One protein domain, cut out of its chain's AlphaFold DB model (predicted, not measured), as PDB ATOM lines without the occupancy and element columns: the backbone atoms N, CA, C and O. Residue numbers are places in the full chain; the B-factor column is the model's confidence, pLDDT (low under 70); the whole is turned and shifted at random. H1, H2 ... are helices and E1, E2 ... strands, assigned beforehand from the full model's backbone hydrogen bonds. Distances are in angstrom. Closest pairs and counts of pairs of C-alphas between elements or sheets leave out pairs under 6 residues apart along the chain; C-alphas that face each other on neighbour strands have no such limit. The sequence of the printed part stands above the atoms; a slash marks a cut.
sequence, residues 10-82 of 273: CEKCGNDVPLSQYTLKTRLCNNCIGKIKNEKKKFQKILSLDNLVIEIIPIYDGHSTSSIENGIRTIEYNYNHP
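What this domain is: This is residues 10 to 82 of the 273 residues of an uncharacterized protein of bacterium (UniProt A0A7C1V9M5). What is the main picture? One long helix, H1, lies over the E1 edge of a small twisted three-strand sheet, and residues 10 to 29, a loop stretch, gather by its first end. What is it made of? The 73 printed residues, under half in named elements, run H1, E1, E2, E3; the mixed sheet has order E1, E3, E2, and the class is mixed. How big? It is compact, radius of gyration of the C-alphas 12.8 A, spanning 35 by 24 by 22 A.

Where its parts are: Where is the helix? H1, residues 30 to 46, spans 24.3 A from C-alpha 30 at (258.533, 265.787, 231.993). Where are the strands? E1 is residues 54 to 59, 15.6 A; E2 65 to 69, 12.6 A; E3 72 to 78, 19.1 A, ending at C-alpha 78 (251.961, 259.047, 219.377).

How they stand to each other: How does H1 stand? It is on the sheet, height 9.6 A, over E1, slantwise at 44 degrees on the local plane; the closest C-alphas, Lys 37 and Ile 56, are 6.9 A apart. Its O i to N i+4 pairs are all within hydrogen-bond range. How do strands pair? E1 and E3 are parallel, with N 57 and O 75 at 2.8 A. E2 and E3, a hairpin, are antiparallel, with N 67 and O 74 at 2.9 A.

The domain as a whole: Is it unbroken? The printed part has no cut, and no link between named elements is long. Where is confidence low? Residues 21, 24 and 25 are under 70.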
ATOM      1  N   CYS A  10     248.829 268.456 231.484       87.88
ATOM      2  CA  CYS A  10     249.346 267.296 230.772       87.88
ATOM      3  C   CYS A  10     248.181 266.418 230.307       87.88
ATOM      4  O   CYS A  10     247.438 265.908 231.146       87.88
ATOM      5  N   GLU A  11     248.086 266.155 229.003       86.50
ATOM      6  CA  GLU A  11     247.017 265.333 228.403       86.50
ATOM      7  C   GLU A  11     246.965 263.908 228.977       86.50
ATOM      8  O   GLU A  11     245.925 263.257 228.975       86.50
ATOM      9  N   LYS A  12     248.092 263.399 229.494       86.69
ATOM     10  CA  LYS A  12     248.177 262.016 229.980       86.69
ATOM     11  C   LYS A  12     247.909 261.851 231.471       86.69
ATOM     12  O   LYS A  12     247.484 260.777 231.888       86.69
ATOM     13  N   CYS A  13     248.236 262.849 232.290       90.69
ATOM     14  CA  CYS A  13     248.191 262.697 233.749       90.69
ATOM     15  C   CYS A  13     247.601 263.891 234.505       90.69
ATOM     16  O   CYS A  13     247.575 263.851 235.729       90.69
ATOM     17  N   GLY A  14     247.192 264.960 233.818       88.81
ATOM     18  CA  GLY A  14     246.580 266.140 234.437       88.81
ATOM     19  C   GLY A  14     247.524 267.033 235.253       88.81
ATOM     20  O   GLY A  14     247.069 268.021 235.822       88.81
ATOM     21  N   ASN A  15     248.826 266.734 235.312       89.38
ATOM     22  CA  ASN A  15     249.798 267.588 236.006       89.38
ATOM     23  C   ASN A  15     250.059 268.878 235.225       89.38
ATOM     24  O   ASN A  15     249.953 268.885 234.000       89.38
ATOM     25  N   ASP A  16     250.468 269.937 235.921       87.25
ATOM     26  CA  ASP A  16     250.870 271.190 235.283       87.25
ATOM     27  C   ASP A  16     252.086 271.000 234.366       87.25
ATOM     28  O   ASP A  16     253.053 270.306 234.699       87.25
ATOM     29  N   VAL A  17     252.022 271.632 233.195       81.69
ATOM     30  CA  VAL A  17     253.083 271.677 232.191       81.69
ATOM     31  C   VAL A  17     253.526 273.133 232.051       81.69
ATOM     32  O   VAL A  17     252.690 273.998 231.765       81.69
ATOM     33  N   PRO A  18     254.821 273.442 232.242       78.12
ATOM     34  CA  PRO A  18     255.344 274.768 231.943       78.12
ATOM     35  C   PRO A  18     255.062 275.132 230.481       78.12
ATOM     36  O   PRO A  18     255.273 274.306 229.593       78.12
ATOM     37  N   LEU A  19     254.643 276.372 230.209       73.94
ATOM     38  CA  LEU A  19     254.359 276.838 228.840       73.94
ATOM     39  C   LEU A  19     255.536 276.616 227.876       73.94
ATOM     40  O   LEU A  19     255.316 276.307 226.713       73.94
ATOM     41  N   SER A  20     256.780 276.689 228.361       72.75
ATOM     42  CA  SER A  20     257.988 276.411 227.568       72.75
ATOM     43  C   SER A  20     258.107 274.966 227.070       72.75
ATOM     44  O   SER A  20     258.900 274.693 226.175       72.75
ATOM     45  N   GLN A  21     257.346 274.035 227.649       68.62
ATOM     46  CA  GLN A  21     257.323 272.616 227.285       68.62
ATOM     47  C   GLN A  21     256.057 272.225 226.519       68.62
ATOM     48  O   GLN A  21     256.023 271.172 225.883       68.62
ATOM     49  N   TYR A  22     255.019 273.058 226.595       71.19
ATOM     50  CA  TYR A  22     253.750 272.834 225.927       71.19
ATOM     51  C   TYR A  22     253.845 273.357 224.496       71.19
ATOM     52  O   TYR A  22     253.750 274.557 224.244       71.19
ATOM     53  N   THR A  23     254.063 272.451 223.549       74.31
ATOM     54  CA  THR A  23     254.080 272.790 222.123       74.31
ATOM     55  C   THR A  23     252.849 272.211 221.442       74.31
ATOM     56  O   THR A  23     252.180 271.324 221.972       74.31
ATOM     57  N   LEU A  24     252.557 272.675 220.226       64.31
ATOM     58  CA  LEU A  24     251.502 272.073 219.408       64.31
ATOM     59  C   LEU A  24     251.747 270.573 219.166       64.31
ATOM     60  O   LEU A  24     250.784 269.817 219.075       64.31
ATOM     61  N   LYS A  25     253.021 270.148 219.120       68.94
ATOM     62  CA  LYS A  25     253.418 268.749 218.921       68.94
ATOM     63  C   LYS A  25     253.402 267.925 220.215       68.94
ATOM     64  O   LYS A  25     252.930 266.797 220.188       68.94
ATOM     65  N   THR A  26     253.861 268.470 221.347       76.44
ATOM     66  CA  THR A  26     253.911 267.768 222.649       76.44
ATOM     67  C   THR A  26     253.133 268.500 223.740       76.44
ATOM     68  O   THR A  26     253.443 269.640 224.090       76.44
ATOM     69  N   ARG A  27     252.179 267.790 224.354       84.56
ATOM     70  CA  ARG A  27     251.330 268.278 225.457       84.56
ATOM     71  C   ARG A  27     251.533 267.472 226.746       84.56
ATOM     72  O   ARG A  27     250.599 267.230 227.514       84.56
ATOM     73  N   LEU A  28     252.760 266.995 226.962       86.94
ATOM     74  CA  LEU A  28     253.133 266.133 228.084       86.94
ATOM     75  C   LEU A  28     254.017 266.847 229.108       86.94
ATOM     76  O   LEU A  28     254.853 267.673 228.762       86.94
ATOM     77  N   CYS A  29     253.897 266.449 230.377       89.50
ATOM     78  CA  CYS A  29     254.855 266.829 231.415       89.50
ATOM     79  C   CYS A  29     256.146 265.988 231.336       89.50
ATOM     80  O   CYS A  29     256.148 264.865 230.820       89.50
ATOM     81  N   ASN A  30     257.234 266.480 231.945       88.38
ATOM     82  CA  ASN A  30     258.533 265.787 231.993       88.38
ATOM     83  C   ASN A  30     258.455 264.350 232.526       88.38
ATOM     84  O   ASN A  30     259.180 263.479 232.049       88.38
ATOM     85  N   ASN A  31     257.572 264.080 233.493       91.00
ATOM     86  CA  ASN A  31     257.400 262.731 234.034       91.00
ATOM     87  C   ASN A  31     256.831 261.770 232.976       91.00
ATOM     88  O   ASN A  31     257.332 260.662 232.802       91.00
ATOM     89  N   CYS A  32     255.816 262.199 232.218       92.12
ATOM     90  CA  CYS A  32     255.248 261.403 231.128       92.12
ATOM     91  C   CYS A  32     256.261 261.181 229.998       92.12
ATOM     92  O   CYS A  32     256.403 260.053 229.531       92.12
ATOM     93  N   ILE A  33     257.025 262.213 229.628       91.31
ATOM     94  CA  ILE A  33     258.119 262.091 228.651       91.31
ATOM     95  C   ILE A  33     259.183 261.101 229.154       91.31
ATOM     96  O   ILE A  33     259.630 260.232 228.408       91.31
ATOM     97  N   GLY A  34     259.560 261.180 230.434       93.44
ATOM     98  CA  GLY A  34     260.500 260.254 231.067       93.44
ATOM     99  C   GLY A  34     260.023 258.800 231.025       93.44
ATOM    100  O   GLY A  34     260.804 257.906 230.701       93.44
ATOM    101  N   LYS A  35     258.728 258.555 231.270       94.31
ATOM    102  CA  LYS A  35     258.122 257.219 231.146       94.31
ATOM    103  C   LYS A  35     258.225 256.677 229.720       94.31
ATOM    104  O   LYS A  35     258.675 255.549 229.557       94.31
ATOM    105  N   ILE A  36     257.901 257.483 228.708       94.69
ATOM    106  CA  ILE A  36     258.025 257.099 227.289       94.69
ATOM    107  C   ILE A  36     259.481 256.771 226.938       94.69
ATOM    108  O   ILE A  36     259.760 255.727 226.354       94.69
ATOM    109  N   LYS A  37     260.440 257.606 227.364       95.69
ATOM    110  CA  LYS A  37     261.876 257.346 227.155       95.69
ATOM    111  C   LYS A  37     262.324 256.032 227.805       95.69
ATOM    112  O   LYS A  37     263.108 255.294 227.207       95.69
ATOM    113  N   ASN A  38     261.827 255.721 229.001       96.31
ATOM    114  CA  ASN A  38     262.119 254.463 229.690       96.31
ATOM    115  C   ASN A  38     261.485 253.254 228.987       96.31
ATOM    116  O   ASN A  38     262.140 252.220 228.858       96.31
ATOM    117  N   GLU A  39     260.249 253.376 228.497       95.31
ATOM    118  CA  GLU A  39     259.594 252.334 227.697       95.31
ATOM    119  C   GLU A  39     260.350 252.073 226.393       95.31
ATOM    120  O   GLU A  39     260.644 250.917 226.091       95.31
ATOM    121  N   LYS A  40     260.773 253.129 225.687       96.62
ATOM    122  CA  LYS A  40     261.623 253.011 224.497       96.62
ATOM    123  C   LYS A  40     262.912 252.257 224.805       96.62
ATOM    124  O   LYS A  40     263.224 251.297 224.118       96.62
ATOM    125  N   LYS A  41     263.646 252.639 225.860       97.06
ATOM    126  CA  LYS A  41     264.880 251.938 226.269       97.06
ATOM    127  C   LYS A  41     264.628 250.461 226.578       97.06
ATOM    128  O   LYS A  41     265.408 249.610 226.169       97.06
ATOM    129  N   LYS A  42     263.529 250.150 227.272       96.12
ATOM    130  CA  LYS A  42     263.142 248.768 227.574       96.12
ATOM    131  C   LYS A  42     262.917 247.959 226.292       96.12
ATOM    132  O   LYS A  42     263.458 246.864 226.183       96.12
ATOM    133  N   PHE A  43     262.116 248.462 225.353       97.00
ATOM    134  CA  PHE A  43     261.813 247.731 224.119       97.00
ATOM    135  C   PHE A  43     263.006 247.661 223.171       97.00
ATOM    136  O   PHE A  43     263.242 246.612 222.585       97.00
ATOM    137  N   GLN A  44     263.815 248.717 223.099       96.75
ATOM    138  CA  GLN A  44     265.060 248.717 222.340       96.75
ATOM    139  C   GLN A  44     266.001 247.597 222.813       96.75
ATOM    140  O   GLN A  44     266.534 246.863 221.986       96.75
ATOM    141  N   LYS A  45     266.113 247.393 224.132       96.44
ATOM    142  CA  LYS A  45     266.858 246.268 224.712       96.44
ATOM    143  C   LYS A  45     266.263 244.909 224.357       96.44
ATOM    144  O   LYS A  45     266.984 243.984 224.006       96.44
ATOM    145  N   ILE A  46     264.939 244.773 224.445       95.56
ATOM    146  CA  ILE A  46     264.237 243.528 224.088       95.56
ATOM    147  C   ILE A  46     264.508 243.148 222.625       95.56
ATOM    148  O   ILE A  46     264.701 241.973 222.327       95.56
ATOM    149  N   LEU A  47     264.564 244.138 221.734       96.00
ATOM    150  CA  LEU A  47     264.856 243.961 220.311       96.00
ATOM    151  C   LEU A  47     266.363 243.880 219.998       96.00
ATOM    152  O   LEU A  47     266.724 243.796 218.831       96.00
ATOM    153  N   SER A  48     267.240 243.873 221.011       95.88
ATOM    154  CA  SER A  48     268.706 243.839 220.853       95.88
ATOM    155  C   SER A  48     269.278 245.004 220.035       95.88
ATOM    156  O   SER A  48     270.252 244.849 219.307       95.88
ATOM    157  N   LEU A  49     268.682 246.189 220.173       96.38
ATOM    158  CA  LEU A  49     269.089 247.420 219.490       96.38
ATOM    159  C   LEU A  49     269.869 248.368 220.417       96.38
ATOM    160  O   LEU A  49     269.935 249.565 220.155       96.38
ATOM    161  N   ASP A  50     270.413 247.885 221.539       94.25
ATOM    162  CA  ASP A  50     271.048 248.713 222.584       94.25
ATOM    163  C   ASP A  50     272.235 249.554 222.083       94.25
ATOM    164  O   ASP A  50     272.565 250.583 222.670       94.25
ATOM    165  N   ASN A  51     272.869 249.124 220.994       93.12
ATOM    166  CA  ASN A  51     273.969 249.819 220.334       93.12
ATOM    167  C   ASN A  51     273.520 251.040 219.512       93.12
ATOM    168  O   ASN A  51     274.360 251.862 219.147       93.12
ATOM    169  N   LEU A  52     272.226 251.176 219.208       94.56
ATOM    170  CA  LEU A  52     271.709 252.281 218.406       94.56
ATOM    171  C   LEU A  52     271.338 253.492 219.267       94.56
ATOM    172  O   LEU A  52     270.624 253.397 220.268       94.56
ATOM    173  N   VAL A  53     271.736 254.681 218.825       95.62
ATOM    174  CA  VAL A  53     271.217 255.932 219.385       95.62
ATOM    175  C   VAL A  53     269.945 256.292 218.626       95.62
ATOM    176  O   VAL A  53     270.011 256.679 217.465       95.62
ATOM    177  N   ILE A  54     268.794 256.117 219.282       96.38
ATOM    178  CA  ILE A  54     267.467 256.431 218.735       96.38
ATOM    179  C   ILE A  54     266.809 257.490 219.617       96.38
ATOM    180  O   ILE A  54     266.547 257.243 220.810       96.38
ATOM    181  N   GLU A  55     266.547 258.650 219.024       95.81
ATOM    182  CA  GLU A  55     265.791 259.739 219.627       95.81
ATOM    183  C   GLU A  55     264.296 259.427 219.593       95.81
ATOM    184  O   GLU A  55     263.791 258.804 218.665       95.81
ATOM    185  N   ILE A  56     263.575 259.832 220.637       95.06
ATOM    186  CA  ILE A  56     262.120 259.690 220.689       95.06
ATOM    187  C   ILE A  56     261.487 261.044 220.962       95.06
ATOM    188  O   ILE A  56     261.825 261.713 221.946       95.06
ATOM    189  N   ILE A  57     260.555 261.412 220.093       93.12
ATOM    190  CA  ILE A  57     259.812 262.663 220.112       93.12
ATOM    191  C   ILE A  57     258.342 262.306 220.349       93.12
ATOM    192  O   ILE A  57     257.672 261.819 219.443       93.12
ATOM    193  N   PRO A  58     257.814 262.492 221.569       91.75
ATOM    194  CA  PRO A  58     256.396 262.276 221.824       91.75
ATOM    195  C   PRO A  58     255.549 263.290 221.052       91.75
ATOM    196  O   PRO A  58     255.775 264.495 221.179       91.75
ATOM    197  N   ILE A  59     254.551 262.807 220.319       92.06
ATOM    198  CA  ILE A  59     253.601 263.630 219.565       92.06
ATOM    199  C   ILE A  59     252.162 263.371 220.026       92.06
ATOM    200  O   ILE A  59     251.834 262.276 220.483       92.06
ATOM    201  N   TYR A  60     251.316 264.402 219.976       82.62
ATOM    202  CA  TYR A  60     249.913 264.326 220.405       82.62
ATOM    203  C   TYR A  60     248.974 263.771 219.330       82.62
ATOM    204  O   TYR A  60     248.061 263.008 219.651       82.62
ATOM    205  N   ASP A  61     249.193 264.182 218.084       79.06
ATOM    206  CA  ASP A  61     248.341 263.885 216.936       79.06
ATOM    207  C   ASP A  61     249.204 263.395 215.768       79.06
ATOM    208  O   ASP A  61     250.366 263.796 215.652       79.06
ATOM    209  N   GLY A  62     248.638 262.526 214.933       83.94
ATOM    210  CA  GLY A  62     249.331 261.814 213.858       83.94
ATOM    211  C   GLY A  62     249.693 260.363 214.193       83.94
ATOM    212  O   GLY A  62     249.509 259.886 215.313       83.94
ATOM    213  N   HIS A  63     250.194 259.636 213.200       85.69
ATOM    214  CA  HIS A  63     250.670 258.266 213.382       85.69
ATOM    215  C   HIS A  63     252.083 258.251 213.961       85.69
ATOM    216  O   HIS A  63     252.864 259.173 213.719       85.69
ATOM    217  N   SER A  64     252.408 257.207 214.727       91.56
ATOM    218  CA  SER A  64     253.801 256.963 215.089       91.56
ATOM    219  C   SER A  64     254.605 256.700 213.815       91.56
ATOM    220  O   SER A  64     254.092 256.069 212.894       91.56
ATOM    221  N   THR A  65     255.826 257.221 213.744       93.62
ATOM    222  CA  THR A  65     256.718 257.015 212.599       93.62
ATOM    223  C   THR A  65     258.160 256.877 213.057       93.62
ATOM    224  O   THR A  65     258.576 257.442 214.075       93.62
ATOM    225  N   SER A  66     258.935 256.140 212.274       95.06
ATOM    226  CA  SER A  66     260.375 255.991 212.402       95.06
ATOM    227  C   SER A  66     261.046 256.592 211.174       95.06
ATOM    228  O   SER A  66     260.572 256.455 210.047       95.06
ATOM    229  N   SER A  67     262.140 257.312 211.398       94.69
ATOM    230  CA  SER A  67     262.869 257.978 210.327       94.69
ATOM    231  C   SER A  67     264.367 258.031 210.597       94.69
ATOM    232  O   SER A  67     264.833 257.956 211.742       94.69
ATOM    233  N   ILE A  68     265.129 258.189 209.516       93.00
ATOM    234  CA  ILE A  68     266.536 258.572 209.552       93.00
ATOM    235  C   ILE A  68     266.729 259.820 208.712       93.00
ATOM    236  O   ILE A  68     266.458 259.821 207.515       93.00
ATOM    237  N   GLU A  69     267.252 260.869 209.339       88.00
ATOM    238  CA  GLU A  69     267.574 262.125 208.673       88.00
ATOM    239  C   GLU A  69     268.972 262.570 209.103       88.00
ATOM    240  O   GLU A  69     269.274 262.642 210.294       88.00
ATOM    241  N   ASN A  70     269.865 262.818 208.140       86.88
ATOM    242  CA  ASN A  70     271.259 263.210 208.400       86.88
ATOM    243  C   ASN A  70     272.001 262.274 209.385       86.88
ATOM    244  O   ASN A  70     272.817 262.714 210.192       86.88
ATOM    245  N   GLY A  71     271.698 260.970 209.339       86.00
ATOM    246  CA  GLY A  71     272.279 259.951 210.224       86.00
ATOM    247  C   GLY A  71     271.654 259.870 211.623       86.00
ATOM    248  O   GLY A  71     272.025 258.992 212.405       86.00
ATOM    249  N   ILE A  72     270.692 260.738 211.938       92.50
ATOM    250  CA  ILE A  72     269.967 260.747 213.210       92.50
ATOM    251  C   ILE A  72     268.752 259.829 213.082       92.50
ATOM    252  O   ILE A  72     267.923 260.017 212.195       92.50
ATOM    253  N   ARG A  73     268.653 258.831 213.967       95.88
ATOM    254  CA  ARG A  73     267.509 257.914 214.053       95.88
ATOM    255  C   ARG A  73     266.471 258.490 215.005       95.88
ATOM    256  O   ARG A  73     266.777 258.689 216.183       95.88
ATOM    257  N   THR A  74     265.250 258.671 214.525       96.62
ATOM    258  CA  THR A  74     264.172 259.307 215.284       96.62
ATOM    259  C   THR A  74     262.911 258.457 215.245       96.62
ATOM    260  O   THR A  74     262.589 257.849 214.229       96.62
ATOM    261  N   ILE A  75     262.192 258.423 216.366       96.50
ATOM    262  CA  ILE A  75     260.812 257.945 216.444       96.50
ATOM    263  C   ILE A  75     259.934 259.113 216.876       96.50
ATOM    264  O   ILE A  75     260.048 259.582 218.013       96.50
ATOM    265  N   GLU A  76     259.033 259.555 216.006       94.69
ATOM    266  CA  GLU A  76     257.896 260.369 216.424       94.69
ATOM    267  C   GLU A  76     256.826 259.412 216.965       94.69
ATOM    268  O   GLU A  76     256.281 258.601 216.228       94.69
ATOM    269  N   TYR A  77     256.567 259.435 218.274       95.19
ATOM    270  CA  TYR A  77     255.695 258.453 218.927       95.19
ATOM    271  C   TYR A  77     254.393 259.088 219.399       95.19
ATOM    272  O   TYR A  77     254.413 259.937 220.302       95.19
ATOM    273  N   ASN A  78     253.257 258.630 218.863       92.50
ATOM    274  CA  ASN A  78     251.961 259.047 219.377       92.50
ATOM    275  C   ASN A  78     251.677 258.356 220.720       92.50
ATOM    276  O   ASN A  78     251.386 257.165 220.808       92.50
ATOM    277  N   TYR A  79     251.710 259.128 221.805       88.50
ATOM    278  CA  TYR A  79     251.556 258.600 223.165       88.50
ATOM    279  C   TYR A  79     250.121 258.196 223.544       88.50
ATOM    280  O   TYR A  79     249.875 257.705 224.661       88.50
ATOM    281  N   ASN A  80     249.158 258.434 222.655       87.88
ATOM    282  CA  ASN A  80     247.795 257.929 222.768       87.88
ATOM    283  C   ASN A  80     247.648 256.539 222.144       87.88
ATOM    284  O   ASN A  80     246.693 255.835 222.472       87.88
ATOM    285  N   HIS A  81     248.600 256.117 221.310       87.69
ATOM    286  CA  HIS A  81     248.542 254.834 220.630       87.69
ATOM    287  C   HIS A  81     248.992 253.665 221.528       87.69
ATOM    288  O   HIS A  81     249.644 253.859 222.567       87.69
ATOM    289  N   PRO A  82     248.599 252.420 221.192       89.06
ATOM    290  CA  PRO A  82     249.008 251.238 221.940       89.06
ATOM    291  C   PRO A  82     250.530 251.073 221.958       89.06
ATOM    292  O   PRO A  82     251.202 251.299 220.962       89.06
TER     293      PRO A  82